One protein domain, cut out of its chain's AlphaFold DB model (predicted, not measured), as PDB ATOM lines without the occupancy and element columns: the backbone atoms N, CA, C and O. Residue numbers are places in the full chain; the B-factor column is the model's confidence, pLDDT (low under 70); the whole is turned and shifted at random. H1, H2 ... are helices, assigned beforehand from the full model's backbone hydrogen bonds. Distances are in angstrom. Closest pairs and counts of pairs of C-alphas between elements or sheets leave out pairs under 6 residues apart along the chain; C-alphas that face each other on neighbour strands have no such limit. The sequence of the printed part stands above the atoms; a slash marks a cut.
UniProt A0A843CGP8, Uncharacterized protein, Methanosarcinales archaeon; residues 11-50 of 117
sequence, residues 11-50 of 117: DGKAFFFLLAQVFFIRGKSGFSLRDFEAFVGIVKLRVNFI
ATOM      1  N   ASP A  11      54.018  41.967 160.282       45.09
ATOM      2  CA  ASP A  11      54.132  41.474 158.924       45.09
ATOM      3  C   ASP A  11      53.958  42.679 157.983       45.09
ATOM      4  O   ASP A  11      53.008  43.462 158.075       45.09
ATOM      5  N   GLY A  12      54.936  42.898 157.100       35.16
ATOM      6  CA  GLY A  12      54.996  44.106 156.268       35.16
ATOM      7  C   GLY A  12      53.783  44.299 155.350       35.16
ATOM      8  O   GLY A  12      53.625  45.376 154.787       35.16
ATOM      9  N   LYS A  13      52.915  43.288 155.212       37.38
ATOM     10  CA  LYS A  13      51.704  43.317 154.387       37.38
ATOM     11  C   LYS A  13      50.502  43.915 155.130       37.38
ATOM     12  O   LYS A  13      49.905  44.846 154.592       37.38
ATOM     13  N   ALA A  14      50.201  43.491 156.365       38.25
ATOM     14  CA  ALA A  14      49.129  44.100 157.162       38.25
ATOM     15  C   ALA A  14      49.417  45.577 157.489       38.25
ATOM     16  O   ALA A  14      48.532  46.434 157.404       38.25
ATOM     17  N   PHE A  15      50.681  45.911 157.784       41.38
ATOM     18  CA  PHE A  15      51.092  47.302 158.002       41.38
ATOM     19  C   PHE A  15      50.941  48.154 156.732       41.38
ATOM     20  O   PHE A  15      50.475  49.290 156.806       41.38
ATOM     21  N   PHE A  16      51.265  47.603 155.558       32.97
ATOM     22  CA  PHE A  16      51.117  48.297 154.276       32.97
ATOM     23  C   PHE A  16      49.648  48.535 153.893       32.97
ATOM     24  O   PHE A  16      49.313  49.619 153.415       32.97
ATOM     25  N   PHE A  17      48.751  47.576 154.152       40.03
ATOM     26  CA  PHE A  17      47.319  47.738 153.875       40.03
ATOM     27  C   PHE A  17      46.676  48.809 154.771       40.03
ATOM     28  O   PHE A  17      45.926  49.661 154.286       40.03
ATOM     29  N   LEU A  18      47.056  48.843 156.056       50.34
ATOM     30  CA  LEU A  18      46.673  49.924 156.963       50.34
ATOM     31  C   LEU A  18      47.225  51.270 156.465       50.34
ATOM     32  O   LEU A  18      46.466  52.229 156.370       50.34
ATOM     33  N   LEU A  19      48.503  51.349 156.076       48.72
ATOM     34  CA  LEU A  19      49.118  52.583 155.568       48.72
ATOM     35  C   LEU A  19      48.431  53.132 154.306       48.72
ATOM     36  O   LEU A  19      48.213  54.340 154.207       48.72
ATOM     37  N   ALA A  20      48.048  52.273 153.360       51.78
ATOM     38  CA  ALA A  20      47.355  52.699 152.143       51.78
ATOM     39  C   ALA A  20      45.982  53.325 152.452       51.78
ATOM     40  O   ALA A  20      45.633  54.372 151.898       51.78
ATOM     41  N   GLN A  21      45.224  52.739 153.385       61.88
ATOM     42  CA  GLN A  21      43.964  53.329 153.841       61.88
ATOM     43  C   GLN A  21      44.180  54.603 154.659       61.88
ATOM     44  O   GLN A  21      43.428  55.562 154.508       61.88
ATOM     45  N   VAL A  22      45.239  54.658 155.466       65.94
ATOM     46  CA  VAL A  22      45.619  55.831 156.261       65.94
ATOM     47  C   VAL A  22      45.824  57.067 155.383       65.94
ATOM     48  O   VAL A  22      45.265  58.122 155.686       65.94
ATOM     49  N   PHE A  23      46.548  56.951 154.267       65.25
ATOM     50  CA  PHE A  23      46.749  58.089 153.360       65.25
ATOM     51  C   PHE A  23      45.446  58.562 152.708       65.25
ATOM     52  O   PHE A  23      45.215  59.769 152.612       65.25
ATOM     53  N   PHE A  24      44.575  57.631 152.308       68.50
ATOM     54  CA  PHE A  24      43.274  57.964 151.728       68.50
ATOM     55  C   PHE A  24      42.341  58.640 152.742       68.50
ATOM     56  O   PHE A  24      41.731  59.662 152.429       68.50
ATOM     57  N   ILE A  25      42.253  58.106 153.965       69.75
ATOM     58  CA  ILE A  25      41.409  58.661 155.031       69.75
ATOM     59  C   ILE A  25      41.917  60.048 155.425       69.75
ATOM     60  O   ILE A  25      41.122  60.983 155.478       69.75
ATOM     61  N   ARG A  26      43.233  60.218 155.610       74.31
ATOM     62  CA  ARG A  26      43.843  61.521 155.913       74.31
ATOM     63  C   ARG A  26      43.538  62.561 154.835       74.31
ATOM     64  O   ARG A  26      43.174  63.687 155.154       74.31
ATOM     65  N   GLY A  27      43.647  62.179 153.560       75.19
ATOM     66  CA  GLY A  27      43.343  63.065 152.432       75.19
ATOM     67  C   GLY A  27      41.891  63.555 152.400       75.19
ATOM     68  O   GLY A  27      41.619  64.601 151.821       75.19
ATOM     69  N   LYS A  28      40.967  62.831 153.044       80.38
ATOM     70  CA  LYS A  28      39.547  63.196 153.140       80.38
ATOM     71  C   LYS A  28      39.133  63.787 154.487       80.38
ATOM     72  O   LYS A  28      38.075  64.401 154.555       80.38
ATOM     73  N   SER A  29      39.918  63.594 155.547       77.81
ATOM     74  CA  SER A  29      39.541  63.997 156.908       77.81
ATOM     75  C   SER A  29      39.938  65.429 157.266       77.81
ATOM     76  O   SER A  29      39.443  65.958 158.255       77.81
ATOM     77  N   GLY A  30      40.857  66.039 156.509       82.75
ATOM     78  CA  GLY A  30      41.423  67.351 156.844       82.75
ATOM     79  C   GLY A  30      42.361  67.333 158.057       82.75
ATOM     80  O   GLY A  30      42.779  68.390 158.520       82.75
ATOM     81  N   PHE A  31      42.709  66.153 158.580       82.12
ATOM     82  CA  PHE A  31      43.639  66.037 159.702       82.12
ATOM     83  C   PHE A  31      45.081  66.298 159.279       82.12
ATOM     84  O   PHE A  31      45.534  65.858 158.216       82.12
ATOM     85  N   SER A  32      45.833  66.934 160.180       88.31
ATOM     86  CA  SER A  32      47.288  66.900 160.105       88.31
ATOM     87  C   SER A  32      47.777  65.453 160.251       88.31
ATOM     88  O   SER A  32      47.102  64.604 160.842       88.31
ATOM     89  N   LEU A  33      48.967  65.150 159.723       84.19
ATOM     90  CA  LEU A  33      49.567  63.823 159.899       84.19
ATOM     91  C   LEU A  33      49.669  63.455 161.388       84.19
ATOM     92  O   LEU A  33      49.323  62.340 161.759       84.19
ATOM     93  N   ARG A  34      50.060  64.418 162.230       87.50
ATOM     94  CA  ARG A  34      50.205  64.235 163.676       87.50
ATOM     95  C   ARG A  34      48.885  63.861 164.349       87.50
ATOM     96  O   ARG A  34      48.857  62.914 165.130       87.50
ATOM     97  N   ASP A  35      47.806  64.584 164.057       88.75
ATOM     98  CA  ASP A  35      46.500  64.320 164.682       88.75
ATOM     99  C   ASP A  35      45.947  62.970 164.236       88.75
ATOM    100  O   ASP A  35      45.405  62.205 165.036       88.75
ATOM    101  N   PHE A  36      46.147  62.642 162.960       86.56
ATOM    102  CA  PHE A  36      45.756  61.356 162.414       86.56
ATOM    103  C   PHE A  36      46.532  60.197 163.067       86.56
ATOM    104  O   PHE A  36      45.933  59.200 163.476       86.56
ATOM    105  N   GLU A  37      47.853  60.323 163.214       86.19
ATOM    106  CA  GLU A  37      48.694  59.329 163.892       86.19
ATOM    107  C   GLU A  37      48.313  59.161 165.365       86.19
ATOM    108  O   GLU A  37      48.218  58.028 165.843       86.19
ATOM    109  N   ALA A  38      48.031  60.261 166.070       89.25
ATOM    110  CA  ALA A  38      47.568  60.225 167.454       89.25
ATOM    111  C   ALA A  38      46.225  59.487 167.579       89.25
ATOM    112  O   ALA A  38      46.081  58.600 168.422       89.25
ATOM    113  N   PHE A  39      45.267  59.790 166.698       87.00
ATOM    114  CA  PHE A  39      43.970  59.117 166.662       87.00
ATOM    115  C   PHE A  39      44.108  57.611 166.399       87.00
ATOM    116  O   PHE A  39      43.562  56.795 167.145       87.00
ATOM    117  N   VAL A  40      44.885  57.221 165.384       84.69
ATOM    118  CA  VAL A  40      45.156  55.804 165.099       84.69
ATOM    119  C   VAL A  40      45.854  55.134 166.281       84.69
ATOM    120  O   VAL A  40      45.532  53.992 166.606       84.69
ATOM    121  N   GLY A  41      46.769  55.833 166.953       88.25
ATOM    122  CA  GLY A  41      47.413  55.364 168.178       88.25
ATOM    123  C   GLY A  41      46.401  54.996 169.261       88.25
ATOM    124  O   GLY A  41      46.471  53.900 169.810       88.25
ATOM    125  N   ILE A  42      45.406  55.850 169.506       88.75
ATOM    126  CA  ILE A  42      44.339  55.588 170.485       88.75
ATOM    127  C   ILE A  42      43.514  54.356 170.091       88.75
ATOM    128  O   ILE A  42      43.249  53.502 170.936       88.75
ATOM    129  N   VAL A  43      43.143  54.221 168.814       85.75
ATOM    130  CA  VAL A  43      42.390  53.048 168.329       85.75
ATOM    131  C   VAL A  43      43.195  51.762 168.524       85.75
ATOM    132  O   VAL A  43      42.656  50.767 169.008       85.75
ATOM    133  N   LYS A  44      44.499  51.793 168.224       85.38
ATOM    134  CA  LYS A  44      45.411  50.651 168.392       85.38
ATOM    135  C   LYS A  44      45.495  50.150 169.835       85.38
ATOM    136  O   LYS A  44      45.747  48.970 170.031       85.38
ATOM    137  N   LEU A  45      45.249  51.003 170.831       89.25
ATOM    138  CA  LEU A  45      45.218  50.606 172.246       89.25
ATOM    139  C   LEU A  45      43.957  49.820 172.636       89.25
ATOM    140  O   LEU A  45      43.894  49.273 173.735       89.25
ATOM    141  N   ARG A  46      42.928  49.796 171.782       86.38
ATOM    142  CA  ARG A  46      41.615  49.191 172.070       86.38
ATOM    143  C   ARG A  46      41.324  47.957 171.220       86.38
ATOM    144  O   ARG A  46      40.254  47.373 171.363       86.38
ATOM    145  N   VAL A  47      42.252  47.568 170.348       85.88
ATOM    146  CA  VAL A  47      42.112  46.413 169.456       85.88
ATOM    147  C   VAL A  47      43.312  45.486 169.594       85.88
ATOM    148  O   VAL A  47      44.437  45.929 169.809       85.88
ATOM    149  N   ASN A  48      43.066  44.188 169.438       86.62
ATOM    150  CA  ASN A  48      44.122  43.186 169.440       86.62
ATOM    151  C   ASN A  48      44.576  42.916 168.007       86.62
ATOM    152  O   ASN A  48      43.765  42.581 167.144       86.62
ATOM    153  N   PHE A  49      45.880  43.034 167.773       87.81
ATOM    154  CA  PHE A  49      46.502  42.652 166.511       87.81
ATOM    155  C   PHE A  49      46.908  41.188 166.580       87.81
ATOM    156  O   PHE A  49      47.655  40.787 167.473       87.81
ATOM    157  N   ILE A  50      46.410  40.401 165.635       88.38
ATOM    158  CA  ILE A  50      46.676  38.969 165.558       88.38
ATOM    159  C   ILE A  50      47.571  38.733 164.335       88.38
ATOM    160  O   ILE A  50      47.166  39.100 163.232       88.38
TER     161      ILE A  50
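Overview. This is residues 11 to 50 of the 117 residues of an uncharacterized protein of Methanosarcinales archaeon (UniProt A0A843CGP8). Two helices, H1 and H2, make an open V, with the turn of residues 30 to 32 at its corner and an empty space between the far ends of its arms. After H2 a tail of residues 45 to 50 runs on from the end of that arm, and its last C-alpha, that of Ile 50, is 10.3 A from the first, that of Asp 11. The printed part has 40 residues with two named helices, H1 then H2, and no named strand, and its class is all helix. It is only just compact, close to loose, with a radius of gyration of the C-alphas of 10.7 A and spans of 30 by 20 by 12 A.

Along the chain. Start at Asp 11 and find C-alpha 12 at (54.996, 44.106, 156.268); from there H1, residues 12 to 29, runs 25.2 A to C-alpha 29 at (39.541, 63.997, 156.908). Go on through residues 30 to 32 to H2, residues 33 to 44, which runs 16.2 A and ends with C-alpha 44 at (45.411, 50.651, 168.392).

Arrangement. Look at Arg 26 and Phe 36, the closest C-alphas of H1 and H2, 6.8 A apart. The two helices are close but not clearly touching, with 2 pairs of C-alphas within 8 A. They run opposite ways at a steep tilt of 55 degrees, and their centres are 12.0 A apart. In H1 and H2 every O i to N i+4 pair is within hydrogen-bond range.

Size, cuts and confidence. The two C-alphas farthest apart are those of Gly 30 and Ile 50, at 30.2 A. The printed part has no cut, and the link from H1 to H2 is tight. Residues 15 to 21, in H1, stand free, and so do residues 41 to 48, of which 41 to 44 belong to H2. In the B-factor column you will find the model's pLDDT: its mean is 72.0 for the printed part, 56 for H1 and 87 for H2, and residues 11 to 25 are under 70.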